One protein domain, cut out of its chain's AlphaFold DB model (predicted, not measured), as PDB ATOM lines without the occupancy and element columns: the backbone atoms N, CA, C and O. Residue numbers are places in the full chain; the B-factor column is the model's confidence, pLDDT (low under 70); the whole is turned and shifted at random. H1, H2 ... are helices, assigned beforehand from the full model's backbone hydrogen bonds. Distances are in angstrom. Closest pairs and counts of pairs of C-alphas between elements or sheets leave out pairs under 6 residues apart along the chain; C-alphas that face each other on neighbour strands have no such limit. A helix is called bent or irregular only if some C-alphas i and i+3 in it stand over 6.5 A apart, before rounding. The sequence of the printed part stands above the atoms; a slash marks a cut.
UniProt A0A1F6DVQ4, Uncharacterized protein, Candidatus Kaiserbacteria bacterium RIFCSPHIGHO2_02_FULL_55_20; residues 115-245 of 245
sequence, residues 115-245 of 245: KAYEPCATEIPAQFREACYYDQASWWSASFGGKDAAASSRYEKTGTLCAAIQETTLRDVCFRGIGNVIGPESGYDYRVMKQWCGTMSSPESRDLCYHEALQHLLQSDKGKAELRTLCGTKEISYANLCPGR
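What this domain is: This is residues 115 to 245 of the 245 residues of an uncharacterized protein of Candidatus Kaiserbacteria bacterium RIFCSPHIGHO2_02_FULL_55_20 (UniProt A0A1F6DVQ4). H3 runs through the middle of an all-helix body, H1 and H5 crossing it on opposite sides; H6 and the tail, residues 234 to 245, lie at one far end. H1, H2 and H3 form an up-and-down bundle, each running against the one before. The 131 printed residues, with six named helices and no named strand, are compact: radius of gyration of the C-alphas 14.9 A, spans 45 by 36 by 25 A.

Where its parts are: H1, residues 126 to 143, begins at C-alpha (9.426, 189.040, -20.291) and is irregular, C-alphas 127 and 130 being 7.4 A apart. H2 is 151 to 163, H3 168 to 185, 26.2 A long, H4 190 to 197, H5 203 to 219, and H6 221 to 233, ending at C-alpha (-8.511, 192.606, 17.002).

How they stand to each other: The hub, H3, touches H1, H2, H4 and H5. Its closest C-alphas to H1 are Gly 177 and Tyr 134, 4.2 A, at a steep tilt of 42 degrees; to H5, Gly 179 and Cys 209, 4.1 A. H6 touches H5 with residues 223 to 227 alone, closest C-alphas Gly 223 and Leu 217, 3.9 A. Every O i to N i+4 pair is within hydrogen-bond range in H2, H4 and H6; H1 has 9 of 14, H3 13 of 14, H5 9 of 13.

The domain as a whole: The farthest C-alphas, Glu 123 and Thr 233, are 46.1 A apart. The printed part has no cut and no long link. pLDDT is under 70 at residues 146 to 148 and 243 to 245.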
ATOM      1  N   LYS A 115      18.892 205.494 -15.670       96.50
ATOM      2  CA  LYS A 115      18.818 204.033 -15.788       96.50
ATOM      3  C   LYS A 115      18.062 203.408 -14.614       96.50
ATOM      4  O   LYS A 115      18.288 202.248 -14.283       96.50
ATOM      5  N   ALA A 116      17.170 204.162 -13.967       97.00
ATOM      6  CA  ALA A 116      16.483 203.710 -12.757       97.00
ATOM      7  C   ALA A 116      15.704 202.398 -12.965       97.00
ATOM      8  O   ALA A 116      15.576 201.616 -12.030       97.00
ATOM      9  N   TYR A 117      15.229 202.122 -14.179       97.94
ATOM     10  CA  TYR A 117      14.468 200.911 -14.499       97.94
ATOM     11  C   TYR A 117      15.302 199.792 -15.124       97.94
ATOM     12  O   TYR A 117      14.764 198.734 -15.444       97.94
ATOM     13  N   GLU A 118      16.610 200.000 -15.284       96.94
ATOM     14  CA  GLU A 118      17.491 198.965 -15.810       96.94
ATOM     15  C   GLU A 118      17.908 197.984 -14.705       96.94
ATOM     16  O   GLU A 118      18.134 198.391 -13.555       96.94
ATOM     17  N   PRO A 119      18.034 196.685 -15.022       96.62
ATOM     18  CA  PRO A 119      17.935 196.083 -16.359       96.62
ATOM     19  C   PRO A 119      16.502 195.669 -16.748       96.62
ATOM     20  O   PRO A 119      16.271 195.216 -17.869       96.62
ATOM     21  N   CYS A 120      15.534 195.792 -15.831       97.75
ATOM     22  CA  CYS A 120      14.185 195.242 -15.979       97.75
ATOM     23  C   CYS A 120      13.431 195.761 -17.212       97.75
ATOM     24  O   CYS A 120      12.656 195.018 -17.813       97.75
ATOM     25  N   ALA A 121      13.657 197.024 -17.586       96.62
ATOM     26  CA  ALA A 121      12.976 197.659 -18.709       96.62
ATOM     27  C   ALA A 121      13.463 197.164 -20.080       96.62
ATOM     28  O   ALA A 121      12.641 197.035 -20.990       96.62
ATOM     29  N   THR A 122      14.766 196.895 -20.249       93.75
ATOM     30  CA  THR A 122      15.342 196.665 -21.589       93.75
ATOM     31  C   THR A 122      16.055 195.328 -21.769       93.75
ATOM     32  O   THR A 122      15.895 194.705 -22.816       93.75
ATOM     33  N   GLU A 123      16.806 194.856 -20.774       93.25
ATOM     34  CA  GLU A 123      17.694 193.693 -20.924       93.25
ATOM     35  C   GLU A 123      17.020 192.378 -20.501       93.25
ATOM     36  O   GLU A 123      17.402 191.302 -20.967       93.25
ATOM     37  N   ILE A 124      16.008 192.449 -19.629       97.31
ATOM     38  CA  ILE A 124      15.385 191.267 -19.024       97.31
ATOM     39  C   ILE A 124      14.235 190.708 -19.884       97.31
ATOM     40  O   ILE A 124      13.257 191.423 -20.163       97.31
ATOM     41  N   PRO A 125      14.296 189.411 -20.271       96.31
ATOM     42  CA  PRO A 125      13.201 188.722 -20.949       96.31
ATOM     43  C   PRO A 125      11.887 188.778 -20.164       96.31
ATOM     44  O   PRO A 125      11.888 188.700 -18.936       96.31
ATOM     45  N   ALA A 126      10.758 188.841 -20.877       95.31
ATOM     46  CA  ALA A 126       9.426 189.040 -20.291       95.31
ATOM     47  C   ALA A 126       9.112 188.084 -19.124       95.31
ATOM     48  O   ALA A 126       8.631 188.525 -18.086       95.31
ATOM     49  N   GLN A 127       9.474 186.805 -19.257       95.19
ATOM     50  CA  GLN A 127       9.238 185.768 -18.244       95.19
ATOM     51  C   GLN A 127       9.936 186.010 -16.892       95.19
ATOM     52  O   GLN A 127       9.569 185.385 -15.905       95.19
ATOM     53  N   PHE A 128      10.936 186.895 -16.837       97.56
ATOM     54  CA  PHE A 128      11.672 187.228 -15.614       97.56
ATOM     55  C   PHE A 128      11.388 188.652 -15.113       97.56
ATOM     56  O   PHE A 128      11.923 189.055 -14.080       97.56
ATOM     57  N   ARG A 129      10.575 189.445 -15.829       97.25
ATOM     58  CA  ARG A 129      10.365 190.863 -15.492       97.25
ATOM     59  C   ARG A 129       9.632 191.058 -14.177       97.25
ATOM     60  O   ARG A 129       9.983 191.981 -13.454       97.25
ATOM     61  N   GLU A 130       8.667 190.204 -13.848       97.75
ATOM     62  CA  GLU A 130       7.972 190.296 -12.559       97.75
ATOM     63  C   GLU A 130       8.945 190.139 -11.386       97.75
ATOM     64  O   GLU A 130       8.973 190.995 -10.504       97.75
ATOM     65  N   ALA A 131       9.801 189.109 -11.420       97.88
ATOM     66  CA  ALA A 131      10.868 188.931 -10.438       97.88
ATOM     67  C   ALA A 131      11.828 190.130 -10.425       97.88
ATOM     68  O   ALA A 131      12.147 190.646  -9.361       97.88
ATOM     69  N   CYS A 132      12.212 190.638 -11.600       98.31
ATOM     70  CA  CYS A 132      13.093 191.798 -11.689       98.31
ATOM     71  C   CYS A 132      12.495 193.025 -10.993       98.31
ATOM     72  O   CYS A 132      13.149 193.610 -10.140       98.31
ATOM     73  N   TYR A 133      11.252 193.403 -11.308       98.38
ATOM     74  CA  TYR A 133      10.603 194.576 -10.712       98.38
ATOM     75  C   TYR A 133      10.284 194.398  -9.225       98.38
ATOM     76  O   TYR A 133      10.338 195.375  -8.479       98.38
ATOM     77  N   TYR A 134      10.006 193.169  -8.789       98.38
ATOM     78  CA  TYR A 134       9.879 192.840  -7.373       98.38
ATOM     79  C   TYR A 134      11.199 193.090  -6.622       98.38
ATOM     80  O   TYR A 134      11.220 193.825  -5.635       98.38
ATOM     81  N   ASP A 135      12.319 192.557  -7.119       97.31
ATOM     82  CA  ASP A 135      13.634 192.734  -6.495       97.31
ATOM     83  C   ASP A 135      14.204 194.153  -6.681       97.31
ATOM     84  O   ASP A 135      14.930 194.651  -5.817       97.31
ATOM     85  N   GLN A 136      13.834 194.864  -7.753       95.75
ATOM     86  CA  GLN A 136      14.277 196.237  -8.041       95.75
ATOM     87  C   GLN A 136      13.915 197.212  -6.907       95.75
ATOM     88  O   GLN A 136      14.683 198.133  -6.614       95.75
ATOM     89  N   ALA A 137      12.784 196.991  -6.227       94.94
ATOM     90  CA  ALA A 137      12.360 197.800  -5.088       94.94
ATOM     91  C   ALA A 137      13.390 197.791  -3.940       94.94
ATOM     92  O   ALA A 137      13.629 198.828  -3.310       94.94
ATOM     93  N   SER A 138      14.047 196.648  -3.704       93.94
ATOM     94  CA  SER A 138      15.103 196.515  -2.691       93.94
ATOM     95  C   SER A 138      16.346 197.326  -3.053       93.94
ATOM     96  O   SER A 138      16.871 198.066  -2.218       93.94
ATOM     97  N   TRP A 139      16.759 197.279  -4.321       96.31
ATOM     98  CA  TRP A 139      17.893 198.045  -4.824       96.31
ATOM     99  C   TRP A 139      17.651 199.556  -4.754       96.31
ATOM    100  O   TRP A 139      18.526 200.300  -4.303       96.31
ATOM    101  N   TRP A 140      16.463 200.023  -5.146       96.69
ATOM    102  CA  TRP A 140      16.087 201.434  -5.019       96.69
ATOM    103  C   TRP A 140      16.093 201.894  -3.560       96.69
ATOM    104  O   TRP A 140      16.725 202.902  -3.247       96.69
ATOM    105  N   SER A 141      15.464 201.133  -2.656       94.12
ATOM    106  CA  SER A 141      15.444 201.461  -1.223       94.12
ATOM    107  C   SER A 141      16.861 201.593  -0.650       94.12
ATOM    108  O   SER A 141      17.181 202.592   0.001       94.12
ATOM    109  N   ALA A 142      17.737 200.632  -0.964       92.50
ATOM    110  CA  ALA A 142      19.138 200.654  -0.551       92.50
ATOM    111  C   ALA A 142      19.900 201.851  -1.144       92.50
ATOM    112  O   ALA A 142      20.639 202.532  -0.433       92.50
ATOM    113  N   SER A 143      19.659 202.171  -2.418       93.44
ATOM    114  CA  SER A 143      20.286 203.302  -3.116       93.44
ATOM    115  C   SER A 143      19.886 204.664  -2.542       93.44
ATOM    116  O   SER A 143      20.647 205.627  -2.629       93.44
ATOM    117  N   PHE A 144      18.704 204.763  -1.931       92.06
ATOM    118  CA  PHE A 144      18.237 205.982  -1.270       92.06
ATOM    119  C   PHE A 144      18.650 206.072   0.208       92.06
ATOM    120  O   PHE A 144      18.400 207.097   0.846       92.06
ATOM    121  N   GLY A 145      19.286 205.031   0.757       78.50
ATOM    122  CA  GLY A 145      19.574 204.859   2.181       78.50
ATOM    123  C   GLY A 145      20.888 205.426   2.696       78.50
ATOM    124  O   GLY A 145      21.622 204.725   3.387       78.50
ATOM    125  N   GLY A 146      21.162 206.704   2.426       67.94
ATOM    126  CA  GLY A 146      22.266 207.415   3.084       67.94
ATOM    127  C   GLY A 146      22.151 207.393   4.618       67.94
ATOM    128  O   GLY A 146      21.059 207.208   5.153       67.94
ATOM    129  N   LYS A 147      23.272 207.618   5.325       59.69
ATOM    130  CA  LYS A 147      23.390 207.488   6.799       59.69
ATOM    131  C   LYS A 147      22.303 208.222   7.604       59.69
ATOM    132  O   LYS A 147      21.958 207.759   8.683       59.69
ATOM    133  N   ASP A 148      21.747 209.302   7.054       68.69
ATOM    134  CA  ASP A 148      20.762 210.163   7.720       68.69
ATOM    135  C   ASP A 148      19.354 210.093   7.093       68.69
ATOM    136  O   ASP A 148      18.449 210.831   7.485       68.69
ATOM    137  N   ALA A 149      19.140 209.236   6.089       76.00
ATOM    138  CA  ALA A 149      17.850 209.138   5.416       76.00
ATOM    139  C   ALA A 149      16.845 208.361   6.279       76.00
ATOM    140  O   ALA A 149      17.021 207.172   6.548       76.00
ATOM    141  N   ALA A 150      15.743 209.013   6.659       82.62
ATOM    142  CA  ALA A 150      14.631 208.335   7.317       82.62
ATOM    143  C   ALA A 150      14.097 207.199   6.430       82.62
ATOM    144  O   ALA A 150      13.855 207.400   5.237       82.62
ATOM    145  N   ALA A 151      13.858 206.026   7.024       81.69
ATOM    146  CA  ALA A 151      13.407 204.843   6.294       81.69
ATOM    147  C   ALA A 151      12.158 205.115   5.439       81.69
ATOM    148  O   ALA A 151      12.137 204.766   4.261       81.69
ATOM    149  N   SER A 152      11.175 205.836   5.988       83.00
ATOM    150  CA  SER A 152       9.955 206.240   5.279       83.00
ATOM    151  C   SER A 152      10.224 207.058   4.012       83.00
ATOM    152  O   SER A 152       9.560 206.837   3.005       83.00
ATOM    153  N   SER A 153      11.225 207.945   4.016       88.50
ATOM    154  CA  SER A 153      11.578 208.748   2.837       88.50
ATOM    155  C   SER A 153      12.177 207.895   1.714       88.50
ATOM    156  O   SER A 153      11.978 208.189   0.536       88.50
ATOM    157  N   ARG A 154      12.892 206.815   2.054       92.88
ATOM    158  CA  ARG A 154      13.419 205.866   1.057       92.88
ATOM    159  C   ARG A 154      12.273 205.132   0.372       92.88
ATOM    160  O   ARG A 154      12.224 205.101  -0.853       92.88
ATOM    161  N   TYR A 155      11.325 204.622   1.157       95.56
ATOM    162  CA  TYR A 155      10.162 203.904   0.638       95.56
ATOM    163  C   TYR A 155       9.243 204.795  -0.197       95.56
ATOM    164  O   TYR A 155       8.795 204.362  -1.252       95.56
ATOM    165  N   GLU A 156       9.044 206.054   0.188       95.62
ATOM    166  CA  GLU A 156       8.295 207.027  -0.614       95.62
ATOM    167  C   GLU A 156       8.925 207.249  -2.005       95.62
ATOM    168  O   GLU A 156       8.236 207.221  -3.031       95.62
ATOM    169  N   LYS A 157      10.257 207.398  -2.070       96.00
ATOM    170  CA  LYS A 157      10.992 207.525  -3.343       96.00
ATOM    171  C   LYS A 157      10.888 206.256  -4.190       96.00
ATOM    172  O   LYS A 157      10.634 206.344  -5.390       96.00
ATOM    173  N   THR A 158      11.035 205.084  -3.573       97.25
ATOM    174  CA  THR A 158      10.852 203.787  -4.241       97.25
ATOM    175  C   THR A 158       9.424 203.637  -4.780       97.25
ATOM    176  O   THR A 158       9.238 203.257  -5.934       97.25
ATOM    177  N   GLY A 159       8.414 204.023  -3.996       98.06
ATOM    178  CA  GLY A 159       7.007 204.007  -4.400       98.06
ATOM    179  C   GLY A 159       6.718 204.934  -5.580       98.06
ATOM    180  O   GLY A 159       5.961 204.565  -6.475       98.06
ATOM    181  N   THR A 160       7.383 206.093  -5.644       98.06
ATOM    182  CA  THR A 160       7.302 207.006  -6.797       98.06
ATOM    183  C   THR A 160       7.815 206.343  -8.078       98.06
ATOM    184  O   THR A 160       7.193 206.474  -9.133       98.06
ATOM    185  N   LEU A 161       8.917 205.587  -7.995       98.31
ATOM    186  CA  LEU A 161       9.440 204.845  -9.143       98.31
ATOM    187  C   LEU A 161       8.504 203.709  -9.569       98.31
ATOM    188  O   LEU A 161       8.270 203.569 -10.772       98.31
ATOM    189  N   CYS A 162       7.926 202.958  -8.621       98.50
ATOM    190  CA  CYS A 162       6.918 201.939  -8.931       98.50
ATOM    191  C   CYS A 162       5.685 202.557  -9.613       98.50
ATOM    192  O   CYS A 162       5.233 202.052 -10.636       98.50
ATOM    193  N   ALA A 163       5.170 203.682  -9.105       98.44
ATOM    194  CA  ALA A 163       3.975 204.340  -9.638       98.44
ATOM    195  C   ALA A 163       4.105 204.759 -11.114       98.44
ATOM    196  O   ALA A 163       3.111 204.779 -11.838       98.44
ATOM    197  N   ALA A 164       5.320 205.068 -11.573       98.06
ATOM    198  CA  ALA A 164       5.584 205.461 -12.956       98.06
ATOM    199  C   ALA A 164       5.659 204.277 -13.948       98.06
ATOM    200  O   ALA A 164       5.673 204.499 -15.165       98.06
ATOM    201  N   ILE A 165       5.666 203.030 -13.463       98.12
ATOM    202  CA  ILE A 165       5.592 201.834 -14.312       98.12
ATOM    203  C   ILE A 165       4.209 201.782 -14.979       98.12
ATOM    204  O   ILE A 165       3.169 201.808 -14.315       98.12
ATOM    205  N   GLN A 166       4.200 201.719 -16.313       97.38
ATOM    206  CA  GLN A 166       2.969 201.764 -17.111       97.38
ATOM    207  C   GLN A 166       2.204 200.438 -17.079       97.38
ATOM    208  O   GLN A 166       0.978 200.433 -16.982       97.38
ATOM    209  N   GLU A 167       2.923 199.317 -17.138       97.75
ATOM    210  CA  GLU A 167       2.325 197.986 -17.100       97.75
ATOM    211  C   GLU A 167       1.838 197.663 -15.681       97.75
ATOM    212  O   GLU A 167       2.639 197.551 -14.754       97.75
ATOM    213  N   THR A 168       0.522 197.510 -15.516       97.94
ATOM    214  CA  THR A 168      -0.114 197.322 -14.203       97.94
ATOM    215  C   THR A 168       0.457 196.130 -13.440       97.94
ATOM    216  O   THR A 168       0.810 196.291 -12.280       97.94
ATOM    217  N   THR A 169       0.644 194.975 -14.087       97.62
ATOM    218  CA  THR A 169       1.205 193.785 -13.428       97.62
ATOM    219  C   THR A 169       2.597 194.057 -12.856       97.62
ATOM    220  O   THR A 169       2.855 193.756 -11.693       97.62
ATOM    221  N   LEU A 170       3.481 194.694 -13.634       98.31
ATOM    222  CA  LEU A 170       4.842 195.030 -13.194       98.31
ATOM    223  C   LEU A 170       4.854 196.111 -12.106       98.31
ATOM    224  O   LEU A 170       5.674 196.072 -11.189       98.31
ATOM    225  N   ARG A 171       3.923 197.065 -12.180       98.44
ATOM    226  CA  ARG A 171       3.727 198.074 -11.137       98.44
ATOM    227  C   ARG A 171       3.285 197.438  -9.820       98.44
ATOM    228  O   ARG A 171       3.827 197.780  -8.771       98.44
ATOM    229  N   ASP A 172       2.345 196.504  -9.867       98.38
ATOM    230  CA  ASP A 172       1.789 195.879  -8.670       98.38
ATOM    231  C   ASP A 172       2.827 194.989  -7.971       98.38
ATOM    232  O   ASP A 172       3.008 195.083  -6.753       98.38
ATOM    233  N   VAL A 173       3.590 194.188  -8.728       98.12
ATOM    234  CA  VAL A 173       4.695 193.393  -8.156       98.12
ATOM    235  C   VAL A 173       5.822 194.271  -7.612       98.12
ATOM    236  O   VAL A 173       6.445 193.895  -6.625       98.12
ATOM    237  N   CYS A 174       6.046 195.460  -8.177       98.56
ATOM    238  CA  CYS A 174       6.992 196.434  -7.632       98.56
ATOM    239  C   CYS A 174       6.563 196.917  -6.237       98.56
ATOM    240  O   CYS A 174       7.373 196.930  -5.308       98.56
ATOM    241  N   PHE A 175       5.278 197.244  -6.046       98.62
ATOM    242  CA  PHE A 175       4.753 197.624  -4.728       98.62
ATOM    243  C   PHE A 175       4.811 196.479  -3.714       98.62
ATOM    244  O   PHE A 175       5.153 196.711  -2.554       98.62
ATOM    245  N   ARG A 176       4.560 195.237  -4.146       98.19
ATOM    246  CA  ARG A 176       4.800 194.052  -3.308       98.19
ATOM    247  C   ARG A 176       6.277 193.940  -2.921       98.19
ATOM    248  O   ARG A 176       6.586 193.768  -1.746       98.19
ATOM    249  N   GLY A 177       7.190 194.161  -3.866       97.88
ATOM    250  CA  GLY A 177       8.633 194.214  -3.618       97.88
ATOM    251  C   GLY A 177       9.035 195.212  -2.525       97.88
ATOM    252  O   GLY A 177       9.903 194.917  -1.708       97.88
ATOM    253  N   ILE A 178       8.360 196.363  -2.425       98.06
ATOM    254  CA  ILE A 178       8.560 197.311  -1.311       98.06
ATOM    255  C   ILE A 178       8.176 196.667   0.028       98.06
ATOM    256  O   ILE A 178       8.939 196.743   0.993       98.06
ATOM    257  N   GLY A 179       7.020 196.002   0.085       97.31
ATOM    258  CA  GLY A 179       6.563 195.277   1.271       97.31
ATOM    259  C   GLY A 179       7.525 194.170   1.705       97.31
ATOM    260  O   GLY A 179       7.795 194.019   2.897       97.31
ATOM    261  N   ASN A 180       8.121 193.466   0.741       95.38
ATOM    262  CA  ASN A 180       9.132 192.438   0.985       95.38
ATOM    263  C   ASN A 180      10.378 192.959   1.714       95.38
ATOM    264  O   ASN A 180      10.989 192.229   2.485       95.38
ATOM    265  N   VAL A 181      10.745 194.221   1.483       94.56
ATOM    266  CA  VAL A 181      11.873 194.883   2.157       94.56
ATOM    267  C   VAL A 181      11.442 195.406   3.528       94.56
ATOM    268  O   VAL A 181      12.128 195.196   4.528       94.56
ATOM    269  N   ILE A 182      10.268 196.045   3.593       95.62
ATOM    270  CA  ILE A 182       9.714 196.621   4.827       95.62
ATOM    271  C   ILE A 182       9.493 195.557   5.906       95.62
ATOM    272  O   ILE A 182       9.770 195.818   7.077       95.62
ATOM    273  N   GLY A 183       8.996 194.376   5.527       92.69
ATOM    274  CA  GLY A 183       8.714 193.260   6.430       92.69
ATOM    275  C   GLY A 183       9.854 192.993   7.427       92.69
ATOM    276  O   GLY A 183       9.689 193.265   8.622       92.69
ATOM    277  N   PRO A 184      11.025 192.525   6.967       88.88
ATOM    278  CA  PRO A 184      12.178 192.295   7.832       88.88
ATOM    279  C   PRO A 184      12.789 193.589   8.402       88.88
ATOM    280  O   PRO A 184      13.119 193.616   9.589       88.88
ATOM    281  N   GLU A 185      12.902 194.682   7.631       91.19
ATOM    282  CA  GLU A 185      13.535 195.930   8.110       91.19
ATOM    283  C   GLU A 185      12.778 196.599   9.268       91.19
ATOM    284  O   GLU A 185      13.377 197.273  10.107       91.19
ATOM    285  N   SER A 186      11.462 196.401   9.346       91.06
ATOM    286  CA  SER A 186      10.630 196.903  10.444       91.06
ATOM    287  C   SER A 186      10.875 196.189  11.781       91.06
ATOM    288  O   SER A 186      10.260 196.538  12.789       91.06
ATOM    289  N   GLY A 187      11.724 195.152  11.813       88.56
ATOM    290  CA  GLY A 187      11.891 194.295  12.987       88.56
ATOM    291  C   GLY A 187      10.629 193.492  13.316       88.56
ATOM    292  O   GLY A 187      10.388 193.165  14.490       88.56
ATOM    293  N   TYR A 188       9.822 193.204  12.289       88.12
ATOM    294  CA  TYR A 188       8.522 192.544  12.384       88.12
ATOM    295  C   TYR A 188       7.499 193.320  13.247       88.12
ATOM    296  O   TYR A 188       6.652 192.703  13.891       88.12
ATOM    297  N   ASP A 189       7.592 194.658  13.309       88.31
ATOM    298  CA  ASP A 189       6.630 195.526  14.013       88.31
ATOM    299  C   ASP A 189       5.556 196.036  13.041       88.31
ATOM    300  O   ASP A 189       5.825 196.815  12.123       88.31
ATOM    301  N   TYR A 190       4.311 195.627  13.277       87.88
ATOM    302  CA  TYR A 190       3.176 195.979  12.429       87.88
ATOM    303  C   TYR A 190       2.937 197.489  12.310       87.88
ATOM    304  O   TYR A 190       2.584 197.968  11.232       87.88
ATOM    305  N   ARG A 191       3.133 198.270  13.377       90.56
ATOM    306  CA  ARG A 191       2.904 199.723  13.325       90.56
ATOM    307  C   ARG A 191       3.946 200.397  12.446       90.56
ATOM    308  O   ARG A 191       3.609 201.330  11.722       90.56
ATOM    309  N   VAL A 192       5.183 199.905  12.482       92.94
ATOM    310  CA  VAL A 192       6.265 200.382  11.615       92.94
ATOM    311  C   VAL A 192       5.992 200.001  10.161       92.94
ATOM    312  O   VAL A 192       6.043 200.876   9.295       92.94
ATOM    313  N   MET A 193       5.597 198.748   9.890       93.94
ATOM    314  CA  MET A 193       5.159 198.329   8.548       93.94
ATOM    315  C   MET A 193       4.033 199.228   8.034       93.94
ATOM    316  O   MET A 193       4.079 199.712   6.903       93.94
ATOM    317  N   LYS A 194       3.055 199.515   8.904       93.56
ATOM    318  CA  LYS A 194       1.924 200.385   8.601       93.56
ATOM    319  C   LYS A 194       2.371 201.794   8.249       93.56
ATOM    320  O   LYS A 194       2.033 202.340   7.200       93.56
ATOM    321  N   GLN A 195       3.211 202.380   9.081       95.19
ATOM    322  CA  GLN A 195       3.747 203.702   8.817       95.19
ATOM    323  C   GLN A 195       4.495 203.773   7.476       95.19
ATOM    324  O   GLN A 195       4.271 204.706   6.707       95.19
ATOM    325  N   TRP A 196       5.365 202.805   7.174       96.88
ATOM    326  CA  TRP A 196       6.206 202.847   5.976       96.88
ATOM    327  C   TRP A 196       5.440 202.522   4.695       96.88
ATOM    328  O   TRP A 196       5.512 203.305   3.748       96.88
ATOM    329  N   CYS A 197       4.629 201.460   4.666       97.25
ATOM    330  CA  CYS A 197       3.763 201.193   3.514       97.25
ATOM    331  C   CYS A 197       2.686 202.278   3.339       97.25
ATOM    332  O   CYS A 197       2.191 202.485   2.236       97.25
ATOM    333  N   GLY A 198       2.342 203.031   4.392       97.00
ATOM    334  CA  GLY A 198       1.446 204.190   4.312       97.00
ATOM    335  C   GLY A 198       1.950 205.325   3.410       97.00
ATOM    336  O   GLY A 198       1.148 206.160   2.996       97.00
ATOM    337  N   THR A 199       3.243 205.335   3.062       96.19
ATOM    338  CA  THR A 199       3.843 206.318   2.141       96.19
ATOM    339  C   THR A 199       3.505 206.069   0.668       96.19
ATOM    340  O   THR A 199       3.753 206.940  -0.162       96.19
ATOM    341  N   MET A 200       2.920 204.914   0.320       97.56
ATOM    342  CA  MET A 200       2.541 204.627  -1.065       97.56
ATOM    343  C   MET A 200       1.441 205.583  -1.556       97.56
ATOM    344  O   MET A 200       0.583 206.045  -0.789       97.56
ATOM    345  N   SER A 201       1.472 205.889  -2.853       93.69
ATOM    346  CA  SER A 201       0.711 206.988  -3.459       93.69
ATOM    347  C   SER A 201      -0.799 206.750  -3.545       93.69
ATOM    348  O   SER A 201      -1.554 207.715  -3.619       93.69
ATOM    349  N   SER A 202      -1.256 205.494  -3.526       96.50
ATOM    350  CA  SER A 202      -2.679 205.134  -3.631       96.50
ATOM    351  C   SER A 202      -3.097 204.085  -2.593       96.50
ATOM    352  O   SER A 202      -2.243 203.355  -2.090       96.50
ATOM    353  N   PRO A 203      -4.394 203.962  -2.261       96.75
ATOM    354  CA  PRO A 203      -4.888 202.893  -1.391       96.75
ATOM    355  C   PRO A 203      -4.504 201.482  -1.859       96.75
ATOM    356  O   PRO A 203      -4.124 200.658  -1.038       96.75
ATOM    357  N   GLU A 204      -4.531 201.223  -3.165       96.69
ATOM    358  CA  GLU A 204      -4.223 199.916  -3.757       96.69
ATOM    359  C   GLU A 204      -2.731 199.586  -3.635       96.69
ATOM    360  O   GLU A 204      -2.356 198.496  -3.217       96.69
ATOM    361  N   SER A 205      -1.859 200.555  -3.934       97.88
ATOM    362  CA  SER A 205      -0.404 200.391  -3.778       97.88
ATOM    363  C   SER A 205       0.012 200.232  -2.315       97.88
ATOM    364  O   SER A 205       0.941 199.478  -2.020       97.88
ATOM    365  N   ARG A 206      -0.701 200.891  -1.388       97.44
ATOM    366  CA  ARG A 206      -0.578 200.611   0.047       97.44
ATOM    367  C   ARG A 206      -0.937 199.152   0.289       97.44
ATOM    368  O   ARG A 206      -0.070 198.412   0.728       97.44
ATOM    369  N   ASP A 207      -2.150 198.721  -0.039       95.75
ATOM    370  CA  ASP A 207      -2.623 197.355   0.228       95.75
ATOM    371  C   ASP A 207      -1.645 196.273  -0.267       95.75
ATOM    372  O   ASP A 207      -1.250 195.405   0.509       95.75
ATOM    373  N   LEU A 208      -1.123 196.412  -1.492       97.56
ATOM    374  CA  LEU A 208      -0.096 195.524  -2.056       97.56
ATOM    375  C   LEU A 208       1.193 195.474  -1.220       97.56
ATOM    376  O   LEU A 208       1.695 194.391  -0.917       97.56
ATOM    377  N   CYS A 209       1.727 196.634  -0.823       98.06
ATOM    378  CA  CYS A 209       2.900 196.721   0.053       98.06
ATOM    379  C   CYS A 209       2.625 196.082   1.420       98.06
ATOM    380  O   CYS A 209       3.421 195.298   1.935       98.06
ATOM    381  N   TYR A 210       1.478 196.411   2.007       94.94
ATOM    382  CA  TYR A 210       1.073 195.941   3.324       94.94
ATOM    383  C   TYR A 210       0.886 194.430   3.366       94.94
ATOM    384  O   TYR A 210       1.381 193.781   4.286       94.94
ATOM    385  N   HIS A 211       0.160 193.877   2.395       94.25
ATOM    386  CA  HIS A 211      -0.092 192.446   2.300       94.25
ATOM    387  C   HIS A 211       1.217 191.672   2.222       94.25
ATOM    388  O   HIS A 211       1.399 190.730   2.993       94.25
ATOM    389  N   GLU A 212       2.154 192.112   1.376       95.75
ATOM    390  CA  GLU A 212       3.458 191.459   1.258       95.75
ATOM    391  C   GLU A 212       4.274 191.580   2.555       95.75
ATOM    392  O   GLU A 212       4.803 190.584   3.044       95.75
ATOM    393  N   ALA A 213       4.327 192.765   3.177       95.25
ATOM    394  CA  ALA A 213       5.061 192.970   4.431       95.25
ATOM    395  C   ALA A 213       4.544 192.075   5.570       95.25
ATOM    396  O   ALA A 213       5.332 191.522   6.339       95.25
ATOM    397  N   LEU A 214       3.225 191.882   5.662       93.19
ATOM    398  CA  LEU A 214       2.615 191.034   6.684       93.19
ATOM    399  C   LEU A 214       2.922 189.544   6.493       93.19
ATOM    400  O   LEU A 214       2.973 188.817   7.485       93.19
ATOM    401  N   GLN A 215       3.167 189.073   5.263       90.81
ATOM    402  CA  GLN A 215       3.567 187.677   5.031       90.81
ATOM    403  C   GLN A 215       4.881 187.335   5.750       90.81
ATOM    404  O   GLN A 215       5.045 186.215   6.236       90.81
ATOM    405  N   HIS A 216       5.782 188.308   5.924       88.38
ATOM    406  CA  HIS A 216       7.040 188.122   6.659       88.38
ATOM    407  C   HIS A 216       6.847 187.884   8.158       88.38
ATOM    408  O   HIS A 216       7.711 187.288   8.799       88.38
ATOM    409  N   LEU A 217       5.695 188.250   8.734       87.12
ATOM    410  CA  LEU A 217       5.384 187.912  10.126       87.12
ATOM    411  C   LEU A 217       5.321 186.393  10.350       87.12
ATOM    412  O   LEU A 217       5.597 185.926  11.453       87.12
ATOM    413  N   LEU A 218       5.027 185.604   9.313       84.50
ATOM    414  CA  LEU A 218       5.013 184.141   9.395       84.50
ATOM    415  C   LEU A 218       6.411 183.530   9.573       84.50
ATOM    416  O   LEU A 218       6.512 182.354   9.922       84.50
ATOM    417  N   GLN A 219       7.480 184.301   9.368       76.75
ATOM    418  CA  GLN A 219       8.855 183.798   9.363       76.75
ATOM    419  C   GLN A 219       9.545 183.866  10.734       76.75
ATOM    420  O   GLN A 219      10.625 183.308  10.899       76.75
ATOM    421  N   SER A 220       8.937 184.502  11.743       75.12
ATOM    422  CA  SER A 220       9.500 184.569  13.100       75.12
ATOM    423  C   SER A 220       8.451 184.298  14.175       75.12
ATOM    424  O   SER A 220       7.275 184.607  14.002       75.12
ATOM    425  N   ASP A 221       8.857 183.753  15.323       81.00
ATOM    426  CA  ASP A 221       7.923 183.495  16.429       81.00
ATOM    427  C   ASP A 221       7.304 184.783  16.980       81.00
ATOM    428  O   ASP A 221       6.106 184.823  17.278       81.00
ATOM    429  N   LYS A 222       8.102 185.860  17.036       80.62
ATOM    430  CA  LYS A 222       7.633 187.212  17.359       80.62
ATOM    431  C   LYS A 222       6.569 187.667  16.357       80.62
ATOM    432  O   LYS A 222       5.491 188.084  16.770       80.62
ATOM    433  N   GLY A 223       6.846 187.546  15.059       83.06
ATOM    434  CA  GLY A 223       5.907 187.931  14.008       83.06
ATOM    435  C   GLY A 223       4.619 187.108  14.044       83.06
ATOM    436  O   GLY A 223       3.534 187.675  13.985       83.06
ATOM    437  N   LYS A 224       4.701 185.789  14.255       86.12
ATOM    438  CA  LYS A 224       3.525 184.916  14.394       86.12
ATOM    439  C   LYS A 224       2.665 185.314  15.595       86.12
ATOM    440  O   LYS A 224       1.441 185.210  15.527       86.12
ATOM    441  N   ALA A 225       3.275 185.741  16.703       85.62
ATOM    442  CA  ALA A 225       2.546 186.245  17.867       85.62
ATOM    443  C   ALA A 225       1.841 187.579  17.578       85.62
ATOM    444  O   ALA A 225       0.662 187.717  17.908       85.62
ATOM    445  N   GLU A 226       2.524 188.512  16.913       85.12
ATOM    446  CA  GLU A 226       1.933 189.774  16.453       85.12
ATOM    447  C   GLU A 226       0.757 189.510  15.503       85.12
ATOM    448  O   GLU A 226      -0.351 190.002  15.719       85.12
ATOM    449  N   LEU A 227       0.951 188.634  14.511       87.19
ATOM    450  CA  LEU A 227      -0.073 188.279  13.535       87.19
ATOM    451  C   LEU A 227      -1.309 187.671  14.200       87.19
ATOM    452  O   LEU A 227      -2.418 188.028  13.822       87.19
ATOM    453  N   ARG A 228      -1.158 186.820  15.227       86.00
ATOM    454  CA  ARG A 228      -2.300 186.303  16.007       86.00
ATOM    455  C   ARG A 228      -3.063 187.408  16.741       86.00
ATOM    456  O   ARG A 228      -4.278 187.306  16.866       86.00
ATOM    457  N   THR A 229      -2.378 188.449  17.213       87.31
ATOM    458  CA  THR A 229      -3.004 189.589  17.902       87.31
ATOM    459  C   THR A 229      -3.800 190.468  16.935       87.31
ATOM    460  O   THR A 229      -4.960 190.774  17.208       87.31
ATOM    461  N   LEU A 230      -3.238 190.809  15.772       86.62
ATOM    462  CA  LEU A 230      -3.934 191.541  14.693       86.62
ATOM    463  C   LEU A 230      -5.103 190.709  14.136       86.62
ATOM    464  O   LEU A 230      -6.255 191.142  14.039       86.62
ATOM    465  N   CYS A 231      -4.767 189.439  13.928       86.56
ATOM    466  CA  CYS A 231      -5.555 188.217  13.926       86.56
ATOM    467  C   CYS A 231      -6.563 188.037  15.049       86.56
ATOM    468  O   CYS A 231      -7.183 186.991  15.104       86.56
ATOM    469  N   GLY A 232      -6.681 188.960  15.992       84.81
ATOM    470  CA  GLY A 232      -7.504 188.926  17.197       84.81
ATOM    471  C   GLY A 232      -8.467 190.106  17.156       84.81
ATOM    472  O   GLY A 232      -9.690 189.942  17.168       84.81
ATOM    473  N   THR A 233      -7.881 191.284  16.965       85.25
ATOM    474  CA  THR A 233      -8.511 192.606  17.002       85.25
ATOM    475  C   THR A 233      -9.254 193.000  15.724       85.25
ATOM    476  O   THR A 233      -9.966 193.997  15.740       85.25
ATOM    477  N   LYS A 234      -9.151 192.207  14.642       80.19
ATOM    478  CA  LYS A 234      -9.710 192.529  13.305       80.19
ATOM    479  C   LYS A 234      -9.068 193.770  12.671       80.19
ATOM    480  O   LYS A 234      -9.677 194.424  11.833       80.19
ATOM    481  N   GLU A 235      -7.829 194.075  13.048       79.31
ATOM    482  CA  GLU A 235      -7.055 195.150  12.419       79.31
ATOM    483  C   GLU A 235      -6.606 194.821  10.992       79.31
ATOM    484  O   GLU A 235      -6.328 195.732  10.215       79.31
ATOM    485  N   ILE A 236      -6.564 193.531  10.645       80.88
ATOM    486  CA  ILE A 236      -6.319 193.029   9.290       80.88
ATOM    487  C   ILE A 236      -7.365 191.961   8.935       80.88
ATOM    488  O   ILE A 236      -7.870 191.261   9.818       80.88
ATOM    489  N   SER A 237      -7.679 191.825   7.643       76.25
ATOM    490  CA  SER A 237      -8.714 190.905   7.135       76.25
ATOM    491  C   SER A 237      -8.249 190.022   5.972       76.25
ATOM    492  O   SER A 237      -9.064 189.546   5.185       76.25
ATOM    493  N   TYR A 238      -6.944 189.789   5.843       80.94
ATOM    494  CA  TYR A 238      -6.397 188.929   4.796       80.94
ATOM    495  C   TYR A 238      -6.622 187.451   5.132       80.94
ATOM    496  O   TYR A 238      -5.979 186.905   6.029       80.94
ATOM    497  N   ALA A 239      -7.525 186.791   4.404       77.88
ATOM    498  CA  ALA A 239      -7.933 185.408   4.673       77.88
ATOM    499  C   ALA A 239      -6.761 184.407   4.675       77.88
ATOM    500  O   ALA A 239      -6.751 183.468   5.466       77.88
ATOM    501  N   ASN A 240      -5.743 184.630   3.836       80.50
ATOM    502  CA  ASN A 240      -4.546 183.788   3.777       80.50
ATOM    503  C   ASN A 240      -3.622 183.946   5.000       80.50
ATOM    504  O   ASN A 240      -2.853 183.039   5.296       80.50
ATOM    505  N   LEU A 241      -3.696 185.079   5.708       81.94
ATOM    506  CA  LEU A 241      -2.926 185.343   6.929       81.94
ATOM    507  C   LEU A 241      -3.724 185.039   8.203       81.94
ATOM    508  O   LEU A 241      -3.144 184.734   9.243       81.94
ATOM    509  N   CYS A 242      -5.052 185.095   8.113       83.19
ATOM    510  CA  CYS A 242      -5.985 184.907   9.218       83.19
ATOM    511  C   CYS A 242      -6.976 183.766   8.924       83.19
ATOM    512  O   CYS A 242      -8.181 184.021   8.824       83.19
ATOM    513  N   PRO A 243      -6.509 182.515   8.752       66.06
ATOM    514  CA  PRO A 243      -7.379 181.402   8.388       66.06
ATOM    515  C   PRO A 243      -8.385 181.093   9.507       66.06
ATOM    516  O   PRO A 243      -8.026 181.064  10.685       66.06
ATOM    517  N   GLY A 244      -9.644 180.833   9.142       58.94
ATOM    518  CA  GLY A 244     -10.712 180.507  10.100       58.94
ATOM    519  C   GLY A 244     -11.332 181.716  10.810       58.94
ATOM    520  O   GLY A 244     -12.018 181.541  11.818       58.94
ATOM    521  N   ARG A 245     -11.093 182.923  10.289       56.62
ATOM    522  CA  ARG A 245     -11.915 184.106  10.548       56.62
ATOM    523  C   ARG A 245     -12.955 184.316   9.468       56.62
ATOM    524  O   ARG A 245     -12.647 183.986   8.303       56.62
TER     525      ARG A 245